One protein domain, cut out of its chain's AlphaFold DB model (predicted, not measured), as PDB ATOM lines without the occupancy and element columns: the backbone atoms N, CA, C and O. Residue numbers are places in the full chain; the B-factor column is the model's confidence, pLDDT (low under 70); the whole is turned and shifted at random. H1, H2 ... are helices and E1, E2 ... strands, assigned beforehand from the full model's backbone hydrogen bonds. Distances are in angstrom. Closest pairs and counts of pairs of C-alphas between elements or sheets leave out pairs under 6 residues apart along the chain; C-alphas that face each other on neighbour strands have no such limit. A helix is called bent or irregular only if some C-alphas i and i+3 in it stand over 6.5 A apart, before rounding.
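Overview. This is residues 6 to 85 of the 86 residues of an uncharacterized protein of Chryseobacterium sp. 1_F178 (UniProt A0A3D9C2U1). What is the main picture? A small antiparallel sheet of three strands, E1, E2 and E3, with E1 and E2 bent, stands between two helices at opposite ends of the long axis: H1 packs on E1 with its later part, and H2 packs on E3. A long link, residues 40 to 51, leads from E3 out to the start of H1, and residues 48 to 54, of which 52 to 54 belong to H1, stick out. What are the parts? The printed part has 80 residues, with three named strands and two named helices in the order E1 E2 E3 H1 H2; the sheet's order is E1 - E2 - E3, and the class is mixed, helices and strands. How large is it? It is only just compact, close to loose, with a radius of gyration of the C-alphas of 13.8 A, and spans 43 by 34 by 22 A.

Arrangement. How do the strands pair? E1, residues 6 to 13, E2, residues 22 to 30, and E3, residues 36 to 39, form a meander, each strand the antiparallel neighbour of the one before. The hairpin E1 and E2 has N 12 and O 23 at 2.9 A, and the hairpin E2 and E3 has N 28 and O 38 at 2.8 A. E1 bends by 59 degrees at residue 9 and E2 by 52 degrees at residue 25. Where are the helices? H1, residues 52 to 68, is on the sheet and stands up from it, its line rising 47 degrees out of the local plane; its closest C-alphas to E1 are those of Ile 66 and Gln 10, 5.1 A. H2, residues 74 to 84, is on the sheet at a height of 9.1 A, over E3, and on the local plane runs slantwise to it at 47 degrees; the closest C-alphas are those of Ile 37 and Leu 81, 7.0 A. H1 and H2 are apart. What do the backbones show? Of the O i to N i+4 pairs, 12 of 13 in H1 and 6 of 7 in H2 are within hydrogen-bond range. Residues 72 to 73 pair parallel with residues 12 to 13 of E1.

Along the chain. Where does E1 begin? C-alpha 6 is at (53.299, -34.303, -30.436), and E1 is 21.0 A long; E2 is 23.8 A and E3 8.0 A. Where are the helices? H1 begins at C-alpha 52 (36.414, -24.075, -14.314) and is 24.7 A long; H2 is 15.9 A long and ends at C-alpha 84 (52.668, -43.208, -46.886).

Size, cuts and confidence. How far does it reach? The two C-alphas farthest apart, those of Asp 51 and Lys 83, are 42.8 A apart. Is it whole, and how sure? The printed part has no cut; the link E3 to H1 is long, those from E2 to E3 and H1 to H2 are tight, and that from E1 to E2 is short. The mean pLDDT of the printed part is 93.1, and residues 84 to 85 are under 70.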
ATOM      1  N   PHE A   6      53.912 -35.508 -30.995       86.06
ATOM      2  CA  PHE A   6      53.299 -34.303 -30.436       86.06
ATOM      3  C   PHE A   6      51.926 -34.104 -31.070       86.06
ATOM      4  O   PHE A   6      51.694 -34.487 -32.219       86.06
ATOM      5  N   TRP A   7      51.022 -33.471 -30.329       93.38
ATOM      6  CA  TRP A   7      49.690 -33.131 -30.810       93.38
ATOM      7  C   TRP A   7      49.382 -31.653 -30.571       93.38
ATOM      8  O   TRP A   7      49.987 -30.987 -29.723       93.38
ATOM      9  N   ARG A   8      48.441 -31.125 -31.349       95.62
ATOM     10  CA  ARG A   8      47.892 -29.771 -31.185       95.62
ATOM     11  C   ARG A   8      46.467 -29.710 -31.712       95.62
ATOM     12  O   ARG A   8      46.081 -30.545 -32.528       95.62
ATOM     13  N   TYR A   9      45.732 -28.679 -31.313       97.69
ATOM     14  CA  TYR A   9      44.412 -28.428 -31.879       97.69
ATOM     15  C   TYR A   9      44.519 -27.761 -33.249       97.69
ATOM     16  O   TYR A   9      45.303 -26.830 -33.451       97.69
ATOM     17  N   GLN A  10      43.724 -28.222 -34.206       97.69
ATOM     18  CA  GLN A  10      43.684 -27.634 -35.540       97.69
ATOM     19  C   GLN A  10      42.269 -27.718 -36.108       97.69
ATOM     20  O   GLN A  10      41.527 -28.653 -35.822       97.69
ATOM     21  N   ILE A  11      41.883 -26.717 -36.899       98.38
ATOM     22  CA  ILE A  11      40.591 -26.742 -37.584       98.38
ATOM     23  C   ILE A  11      40.709 -27.686 -38.780       98.38
ATOM     24  O   ILE A  11      41.582 -27.491 -39.633       98.38
ATOM     25  N   ILE A  12      39.816 -28.667 -38.857       98.19
ATOM     26  CA  ILE A  12      39.640 -29.540 -40.017       98.19
ATOM     27  C   ILE A  12      38.282 -29.225 -40.644       98.19
ATOM     28  O   ILE A  12      37.271 -29.090 -39.958       98.19
ATOM     29  N   ASN A  13      38.275 -29.055 -41.961       97.81
ATOM     30  CA  ASN A  13      37.069 -29.073 -42.769       97.81
ATOM     31  C   ASN A  13      36.801 -30.520 -43.197       97.81
ATOM     32  O   ASN A  13      37.545 -31.041 -44.029       97.81
ATOM     33  N   THR A  14      35.767 -31.143 -42.640       95.75
ATOM     34  CA  THR A  14      35.300 -32.488 -43.036       95.75
ATOM     35  C   THR A  14      34.266 -32.426 -44.168       95.75
ATOM     36  O   THR A  14      33.894 -33.431 -44.765       95.75
ATOM     37  N   GLY A  15      33.808 -31.217 -44.516       94.38
ATOM     38  CA  GLY A  15      32.982 -30.960 -45.690       94.38
ATOM     39  C   GLY A  15      33.814 -30.751 -46.958       94.38
ATOM     40  O   GLY A  15      34.906 -31.287 -47.140       94.38
ATOM     41  N   THR A  16      33.304 -29.911 -47.857       93.75
ATOM     42  CA  THR A  16      34.023 -29.518 -49.079       93.75
ATOM     43  C   THR A  16      34.450 -28.054 -49.021       93.75
ATOM     44  O   THR A  16      34.110 -27.314 -48.098       93.75
ATOM     45  N   THR A  17      35.202 -27.593 -50.020       90.88
ATOM     46  CA  THR A  17      35.509 -26.160 -50.168       90.88
ATOM     47  C   THR A  17      34.271 -25.314 -50.472       90.88
ATOM     48  O   THR A  17      34.278 -24.117 -50.205       90.88
ATOM     49  N   GLU A  18      33.221 -25.918 -51.031       95.31
ATOM     50  CA  GLU A  18      31.980 -25.243 -51.440       95.31
ATOM     51  C   GLU A  18      30.914 -25.301 -50.339       95.31
ATOM     52  O   GLU A  18      30.143 -24.363 -50.149       95.31
ATOM     53  N   THR A  19      30.903 -26.398 -49.584       96.31
ATOM     54  CA  THR A  19      30.004 -26.675 -48.460       96.31
ATOM     55  C   THR A  19      30.838 -27.087 -47.245       96.31
ATOM     56  O   THR A  19      30.956 -28.278 -46.943       96.31
ATOM     57  N   PRO A  20      31.496 -26.124 -46.573       97.06
ATOM     58  CA  PRO A  20      32.408 -26.449 -45.491       97.06
ATOM     59  C   PRO A  20      31.669 -26.912 -44.236       97.06
ATOM     60  O   PRO A  20      30.619 -26.373 -43.880       97.06
ATOM     61  N   PHE A  21      32.283 -27.855 -43.528       97.00
ATOM     62  CA  PHE A  21      31.884 -28.283 -42.195       97.00
ATOM     63  C   PHE A  21      33.127 -28.285 -41.307       97.00
ATOM     64  O   PHE A  21      33.994 -29.145 -41.438       97.00
ATOM     65  N   TYR A  22      33.264 -27.255 -40.472       97.56
ATOM     66  CA  TYR A  22      34.472 -27.031 -39.682       97.56
ATOM     67  C   TYR A  22      34.335 -27.608 -38.274       97.56
ATOM     68  O   TYR A  22      33.404 -27.254 -37.551       97.56
ATOM     69  N   GLY A  23      35.317 -28.410 -37.872       97.56
ATOM     70  CA  GLY A  23      35.515 -28.879 -36.503       97.56
ATOM     71  C   GLY A  23      36.922 -28.548 -36.009       97.56
ATOM     72  O   GLY A  23      37.841 -28.360 -36.806       97.56
ATOM     73  N   VAL A  24      37.106 -28.449 -34.692       98.12
ATOM     74  CA  VAL A  24      38.443 -28.427 -34.076       98.12
ATOM     75  C   VAL A  24      38.766 -29.847 -33.655       98.12
ATOM     76  O   VAL A  24      38.001 -30.431 -32.900       98.12
ATOM     77  N   HIS A  25      39.889 -30.377 -34.116       97.56
ATOM     78  CA  HIS A  25      40.313 -31.747 -33.843       97.56
ATOM     79  C   HIS A  25      41.690 -31.738 -33.191       97.56
ATOM     80  O   HIS A  25      42.481 -30.803 -33.382       97.56
ATOM     81  N   GLU A  26      41.993 -32.793 -32.448       96.12
ATOM     82  CA  GLU A  26      43.372 -33.079 -32.077       96.12
ATOM     83  C   GLU A  26      44.078 -33.679 -33.286       96.12
ATOM     84  O   GLU A  26      43.615 -34.661 -33.865       96.12
ATOM     85  N   VAL A  27      45.203 -33.086 -33.676       96.06
ATOM     86  CA  VAL A  27      46.012 -33.567 -34.795       96.06
ATOM     87  C   VAL A  27      47.366 -33.999 -34.265       96.06
ATOM     88  O   VAL A  27      48.054 -33.233 -33.583       96.06
ATOM     89  N   TYR A  28      47.738 -35.230 -34.592       93.81
ATOM     90  CA  TYR A  28      48.932 -35.911 -34.123       93.81
ATOM     91  C   TYR A  28      49.981 -35.930 -35.228       93.81
ATOM     92  O   TYR A  28      49.691 -36.250 -36.385       93.81
ATOM     93  N   PHE A  29      51.217 -35.608 -34.859       91.44
ATOM     94  CA  PHE A  29      52.330 -35.475 -35.787       91.44
ATOM     95  C   PHE A  29      53.492 -36.360 -35.360       91.44
ATOM     96  O   PHE A  29      53.820 -36.467 -34.179       91.44
ATOM     97  N   ASN A  30      54.181 -36.929 -36.342       90.31
ATOM     98  CA  ASN A  30      55.481 -37.536 -36.122       90.31
ATOM     99  C   ASN A  30      56.515 -36.429 -35.878       90.31
ATOM    100  O   ASN A  30      56.799 -35.648 -36.787       90.31
ATOM    101  N   GLU A  31      57.123 -36.372 -34.688       85.50
ATOM    102  CA  GLU A  31      57.987 -35.229 -34.343       85.50
ATOM    103  C   GLU A  31      59.209 -35.078 -35.255       85.50
ATOM    104  O   GLU A  31      59.680 -33.970 -35.500       85.50
ATOM    105  N   LYS A  32      59.735 -36.197 -35.765       86.44
ATOM    106  CA  LYS A  32      60.966 -36.214 -36.567       86.44
ATOM    107  C   LYS A  32      60.742 -35.712 -37.986       86.44
ATOM    108  O   LYS A  32      61.641 -35.123 -38.574       86.44
ATOM    109  N   THR A  33      59.575 -36.002 -38.548       87.62
ATOM    110  CA  THR A  33      59.247 -35.676 -39.944       87.62
ATOM    111  C   THR A  33      58.308 -34.482 -40.064       87.62
ATOM    112  O   THR A  33      58.199 -33.908 -41.142       87.62
ATOM    113  N   GLY A  34      57.619 -34.115 -38.981       87.00
ATOM    114  CA  GLY A  34      56.565 -33.104 -38.984       87.00
ATOM    115  C   GLY A  34      55.305 -33.527 -39.744       87.00
ATOM    116  O   GLY A  34      54.413 -32.701 -39.929       87.00
ATOM    117  N   LYS A  35      55.219 -34.783 -40.202       89.75
ATOM    118  CA  LYS A  35      54.054 -35.304 -40.920       89.75
ATOM    119  C   LYS A  35      52.903 -35.593 -39.962       89.75
ATOM    120  O   LYS A  35      53.135 -36.090 -38.859       89.75
ATOM    121  N   ILE A  36      51.680 -35.317 -40.411       91.88
ATOM    122  CA  ILE A  36      50.456 -35.747 -39.726       91.88
ATOM    123  C   ILE A  36      50.377 -37.269 -39.814       91.88
ATOM    124  O   ILE A  36      50.609 -37.831 -40.880       91.88
ATOM    125  N   ILE A  37      50.069 -37.919 -38.694       92.12
ATOM    126  CA  ILE A  37      49.926 -39.379 -38.608       92.12
ATOM    127  C   ILE A  37      48.518 -39.819 -38.202       92.12
ATOM    128  O   ILE A  37      48.137 -40.943 -38.504       92.12
ATOM    129  N   LEU A  38      47.761 -38.960 -37.509       92.50
ATOM    130  CA  LEU A  38      46.402 -39.242 -37.041       92.50
ATOM    131  C   LEU A  38      45.682 -37.932 -36.680       92.50
ATOM    132  O   LEU A  38      46.331 -36.933 -36.359       92.50
ATOM    133  N   TRP A  39      44.353 -37.949 -36.676       95.44
ATOM    134  CA  TRP A  39      43.513 -36.947 -36.021       95.44
ATOM    135  C   TRP A  39      42.295 -37.614 -35.368       95.44
ATOM    136  O   TRP A  39      41.997 -38.773 -35.663       95.44
ATOM    137  N   THR A  40      41.613 -36.912 -34.460       95.06
ATOM    138  CA  THR A  40      40.348 -37.397 -33.883       95.06
ATOM    139  C   THR A  40      39.233 -37.347 -34.920       95.06
ATOM    140  O   THR A  40      39.090 -36.341 -35.607       95.06
ATOM    141  N   GLU A  41      38.431 -38.406 -35.017       92.44
ATOM    142  CA  GLU A  41      37.269 -38.457 -35.920       92.44
ATOM    143  C   GLU A  41      36.244 -37.375 -35.552       92.44
ATOM    144  O   GLU A  41      35.871 -36.545 -36.381       92.44
ATOM    145  N   ASP A  42      35.880 -37.306 -34.272       95.06
ATOM    146  CA  ASP A  42      34.976 -36.281 -33.765       95.06
ATOM    147  C   ASP A  42      35.723 -34.985 -33.388       95.06
ATOM    148  O   ASP A  42      36.872 -35.026 -32.912       95.06
ATOM    149  N   PRO A  43      35.080 -33.813 -33.561       96.06
ATOM    150  CA  PRO A  43      35.575 -32.563 -33.006       96.06
ATOM    151  C   PRO A  43      35.654 -32.608 -31.477       96.06
ATOM    152  O   PRO A  43      34.863 -33.276 -30.813       96.06
ATOM    153  N   VAL A  44      36.565 -31.816 -30.915       95.06
ATOM    154  CA  VAL A  44      36.755 -31.676 -29.468       95.06
ATOM    155  C   VAL A  44      35.444 -31.270 -28.790       95.06
ATOM    156  O   VAL A  44      34.877 -30.213 -29.084       95.06
ATOM    157  N   ALA A  45      34.998 -32.096 -27.846       93.94
ATOM    158  CA  ALA A  45      33.922 -31.774 -26.921       93.94
ATOM    159  C   ALA A  45      34.504 -31.121 -25.660       93.94
ATOM    160  O   ALA A  45      35.492 -31.591 -25.105       93.94
ATOM    161  N   LEU A  46      33.889 -30.026 -25.207       93.62
ATOM    162  CA  LEU A  46      34.248 -29.361 -23.952       93.62
ATOM    163  C   LEU A  46      33.309 -29.844 -22.843       93.62
ATOM    164  O   LEU A  46      32.360 -29.148 -22.472       93.62
ATOM    165  N   ASP A  47      33.557 -31.043 -22.332       92.44
ATOM    166  CA  ASP A  47      32.774 -31.673 -21.274       92.44
ATOM    167  C   ASP A  47      33.664 -32.320 -20.195       92.44
ATOM    168  O   ASP A  47      34.886 -32.252 -20.245       92.44
ATOM    169  N   ASN A  48      33.041 -32.895 -19.160       92.00
ATOM    170  CA  ASN A  48      33.719 -33.689 -18.123       92.00
ATOM    171  C   ASN A  48      34.818 -32.974 -17.306       92.00
ATOM    172  O   ASN A  48      35.684 -33.623 -16.724       92.00
ATOM    173  N   TYR A  49      34.757 -31.648 -17.195       94.50
ATOM    174  CA  TYR A  49      35.687 -30.885 -16.362       94.50
ATOM    175  C   TYR A  49      35.375 -31.007 -14.866       94.50
ATOM    176  O   TYR A  49      34.234 -30.821 -14.440       94.50
ATOM    177  N   GLU A  50      36.413 -31.246 -14.060       94.12
ATOM    178  CA  GLU A  50      36.324 -31.228 -12.592       94.12
ATOM    179  C   GLU A  50      36.157 -29.799 -12.041       94.12
ATOM    180  O   GLU A  50      35.508 -29.598 -11.013       94.12
ATOM    181  N   ASP A  51      36.700 -28.797 -12.746       95.38
ATOM    182  CA  ASP A  51      36.625 -27.386 -12.374       95.38
ATOM    183  C   ASP A  51      36.645 -26.424 -13.583       95.38
ATOM    184  O   ASP A  51      36.825 -26.802 -14.742       95.38
ATOM    185  N   LEU A  52      36.430 -25.135 -13.300       97.38
ATOM    186  CA  LEU A  52      36.414 -24.075 -14.314       97.38
ATOM    187  C   LEU A  52      37.807 -23.697 -14.834       97.38
ATOM    188  O   LEU A  52      37.899 -23.058 -15.883       97.38
ATOM    189  N   GLU A  53      38.872 -23.998 -14.093       97.31
ATOM    190  CA  GLU A  53      40.237 -23.653 -14.486       97.31
ATOM    191  C   GLU A  53      40.709 -24.569 -15.619       97.31
ATOM    192  O   GLU A  53      41.224 -24.069 -16.618       97.31
ATOM    193  N   GLY A  54      40.414 -25.871 -15.537       96.19
ATOM    194  CA  GLY A  54      40.662 -26.834 -16.612       96.19
ATOM    195  C   GLY A  54      40.009 -26.421 -17.933       96.19
ATOM    196  O   GLY A  54      40.689 -26.314 -18.952       96.19
ATOM    197  N   LEU A  55      38.720 -26.062 -17.898       97.06
ATOM    198  CA  LEU A  55      38.001 -25.574 -19.082       97.06
ATOM    199  C   LEU A  55      38.655 -24.319 -19.684       97.06
ATOM    200  O   LEU A  55      38.770 -24.194 -20.903       97.06
ATOM    201  N   ARG A  56      39.070 -23.361 -18.845       97.94
ATOM    202  CA  ARG A  56      39.726 -22.131 -19.319       97.94
ATOM    203  C   ARG A  56      41.067 -22.432 -19.976       97.94
ATOM    204  O   ARG A  56      41.319 -21.911 -21.059       97.94
ATOM    205  N   ASN A  57      41.878 -23.285 -19.360       96.62
ATOM    206  CA  ASN A  57      43.182 -23.673 -19.890       96.62
ATOM    207  C   ASN A  57      43.048 -24.370 -21.252       96.62
ATOM    208  O   ASN A  57      43.787 -24.045 -22.186       96.62
ATOM    209  N   ASP A  58      42.067 -25.261 -21.404       95.62
ATOM    210  CA  ASP A  58      41.792 -25.919 -22.683       95.62
ATOM    211  C   ASP A  58      41.327 -24.930 -23.748       95.62
ATOM    212  O   ASP A  58      41.857 -24.928 -24.859       95.62
ATOM    213  N   LEU A  59      40.404 -24.026 -23.411       97.75
ATOM    214  CA  LEU A  59      39.963 -22.966 -24.321       97.75
ATOM    215  C   LEU A  59      41.123 -22.064 -24.764       97.75
ATOM    216  O   LEU A  59      41.221 -21.716 -25.945       97.75
ATOM    217  N   GLU A  60      42.017 -21.693 -23.848       98.12
ATOM    218  CA  GLU A  60      43.213 -20.905 -24.155       98.12
ATOM    219  C   GLU A  60      44.166 -21.659 -25.084       98.12
ATOM    220  O   GLU A  60      44.662 -21.083 -26.062       98.12
ATOM    221  N   LYS A  61      44.389 -22.954 -24.832       96.81
ATOM    222  CA  LYS A  61      45.219 -23.807 -25.685       96.81
ATOM    223  C   LYS A  61      44.606 -23.977 -27.074       96.81
ATOM    224  O   LYS A  61      45.311 -23.762 -28.061       96.81
ATOM    225  N   ILE A  62      43.312 -24.289 -27.160       97.88
ATOM    226  CA  ILE A  62      42.569 -24.394 -28.423       97.88
ATOM    227  C   ILE A  62      42.723 -23.098 -29.212       97.88
ATOM    228  O   ILE A  62      43.180 -23.121 -30.352       97.88
ATOM    229  N   LEU A  63      42.421 -21.952 -28.596       98.06
ATOM    230  CA  LEU A  63      42.494 -20.653 -29.260       98.06
ATOM    231  C   LEU A  63      43.916 -20.306 -29.722       98.06
ATOM    232  O   LEU A  63      44.098 -19.741 -30.804       98.06
ATOM    233  N   SER A  64      44.919 -20.615 -28.900       98.12
ATOM    234  CA  SER A  64      46.336 -20.417 -29.216       98.12
ATOM    235  C   SER A  64      46.760 -21.242 -30.429       98.12
ATOM    236  O   SER A  64      47.410 -20.706 -31.331       98.12
ATOM    237  N   ASP A  65      46.376 -22.517 -30.473       97.75
ATOM    238  CA  ASP A  65      46.768 -23.435 -31.537       97.75
ATOM    239  C   ASP A  65      46.036 -23.098 -32.848       97.75
ATOM    240  O   ASP A  65      46.694 -22.837 -33.858       97.75
ATOM    241  N   ILE A  66      44.702 -22.964 -32.843       97.38
ATOM    242  CA  ILE A  66      43.928 -22.712 -34.077       97.38
ATOM    243  C   ILE A  66      44.249 -21.363 -34.735       97.38
ATOM    244  O   ILE A  66      44.068 -21.207 -35.938       97.38
ATOM    245  N   LYS A  67      44.750 -20.378 -33.975       97.50
ATOM    246  CA  LYS A  67      45.221 -19.100 -34.535       97.50
ATOM    247  C   LYS A  67      46.569 -19.211 -35.243       97.50
ATOM    248  O   LYS A  67      46.875 -18.373 -36.088       97.50
ATOM    249  N   LYS A  68      47.400 -20.182 -34.863       96.88
ATOM    250  CA  LYS A  68      48.760 -20.357 -35.397       96.88
ATOM    251  C   LYS A  68      48.806 -21.312 -36.581       96.88
ATOM    252  O   LYS A  68      49.761 -21.256 -37.350       96.88
ATOM    253  N   GLN A  69      47.828 -22.205 -36.694       95.12
ATOM    254  CA  GLN A  69      47.844 -23.289 -37.669       95.12
ATOM    255  C   GLN A  69      46.873 -23.047 -38.826       95.12
ATOM    256  O   GLN A  69      45.832 -22.419 -38.636       95.12
ATOM    257  N   PRO A  70      47.186 -23.544 -40.035       95.06
ATOM    258  CA  PRO A  70      46.261 -23.464 -41.156       95.06
ATOM    259  C   PRO A  70      45.042 -24.370 -40.940       95.06
ATOM    260  O   PRO A  70      45.114 -25.368 -40.225       95.06
ATOM    261  N   VAL A  71      43.939 -24.070 -41.621       96.56
ATOM    262  CA  VAL A  71      42.798 -24.993 -41.721       96.56
ATOM    263  C   VAL A  71      43.167 -26.152 -42.648       96.56
ATOM    264  O   VAL A  71      43.726 -25.931 -43.726       96.56
ATOM    265  N   LEU A  72      42.860 -27.379 -42.235       96.38
ATOM    266  CA  LEU A  72      43.069 -28.593 -43.026       96.38
ATOM    267  C   LEU A  72      41.773 -29.012 -43.727       96.38
ATOM    268  O   LEU A  72      40.684 -28.641 -43.301       96.38
ATOM    269  N   LEU A  73      41.893 -29.788 -44.803       96.88
ATOM    270  CA  LEU A  73      40.764 -30.427 -45.484       96.88
ATOM    271  C   LEU A  73      40.919 -31.936 -45.322       96.88
ATOM    272  O   LEU A  73      41.944 -32.473 -45.742       96.88
ATOM    273  N   GLU A  74      39.923 -32.595 -44.741       95.50
ATOM    274  CA  GLU A  74      39.988 -34.013 -44.371       95.50
ATOM    275  C   GLU A  74      40.340 -34.918 -45.554       95.50
ATOM    276  O   GLU A  74      41.311 -35.664 -45.488       95.50
ATOM    277  N   SER A  75      39.671 -34.736 -46.693       94.06
ATOM    278  CA  SER A  75      39.937 -35.529 -47.902       94.06
ATOM    279  C   SER A  75      41.382 -35.446 -48.411       94.06
ATOM    280  O   SER A  75      41.842 -36.347 -49.108       94.06
ATOM    281  N   LYS A  76      42.130 -34.380 -48.081       92.56
ATOM    282  CA  LYS A  76      43.571 -34.301 -48.382       92.56
ATOM    283  C   LYS A  76      44.407 -35.071 -47.365       92.56
ATOM    284  O   LYS A  76      45.407 -35.665 -47.750       92.56
ATOM    285  N   LEU A  77      44.006 -35.046 -46.095       91.88
ATOM    286  CA  LEU A  77      44.689 -35.775 -45.029       91.88
ATOM    287  C   LEU A  77      44.618 -37.285 -45.268       91.88
ATOM    288  O   LEU A  77      45.641 -37.959 -45.187       91.88
ATOM    289  N   GLU A  78      43.443 -37.797 -45.638       90.75
ATOM    290  CA  GLU A  78      43.240 -39.215 -45.964       90.75
ATOM    291  C   GLU A  78      44.143 -39.665 -47.122       90.75
ATOM    292  O   GLU A  78      44.878 -40.644 -47.000       90.75
ATOM    293  N   GLN A  79      44.179 -38.891 -48.212       88.44
ATOM    294  CA  GLN A  79      45.034 -39.181 -49.371       88.44
ATOM    295  C   GLN A  79      46.525 -39.213 -49.027       88.44
ATOM    296  O   GLN A  79      47.288 -39.957 -49.643       88.44
ATOM    297  N   ASP A  80      46.972 -38.362 -48.105       83.50
ATOM    298  CA  ASP A  80      48.381 -38.295 -47.723       83.50
ATOM    299  C   ASP A  80      48.779 -39.467 -46.812       83.50
ATOM    300  O   ASP A  80      49.877 -40.003 -46.974       83.50
ATOM    301  N   LEU A  81      47.878 -39.941 -45.941       83.12
ATOM    302  CA  LEU A  81      48.095 -41.162 -45.155       83.12
ATOM    303  C   LEU A  81      48.094 -42.431 -46.018       83.12
ATOM    304  O   LEU A  81      48.888 -43.338 -45.775       83.12
ATOM    305  N   GLU A  82      47.237 -42.512 -47.037       77.75
ATOM    306  CA  GLU A  82      47.215 -43.652 -47.962       77.75
ATOM    307  C   GLU A  82      48.526 -43.789 -48.744       77.75
ATOM    308  O   GLU A  82      49.036 -44.897 -48.905       77.75
ATOM    309  N   LYS A  83      49.117 -42.670 -49.189       72.69
ATOM    310  CA  LYS A  83      50.393 -42.669 -49.928       72.69
ATOM    311  C   LYS A  83      51.577 -43.132 -49.087       72.69
ATOM    312  O   LYS A  83      52.496 -43.730 -49.634       72.69
ATOM    313  N   ASP A  84      51.574 -42.839 -47.789       63.03
ATOM    314  CA  ASP A  84      52.668 -43.208 -46.886       63.03
ATOM    315  C   ASP A  84      52.634 -44.702 -46.487       63.03
ATOM    316  O   ASP A  84      53.607 -45.206 -45.926       63.03
ATOM    317  N   ASN A  85      51.549 -45.420 -46.805       59.06
ATOM    318  CA  ASN A  85      51.382 -46.857 -46.556       59.06
ATOM    319  C   ASN A  85      51.699 -47.752 -47.779       59.06
ATOM    320  O   ASN A  85      51.492 -48.967 -47.698       59.06
TER     321      ASN A  85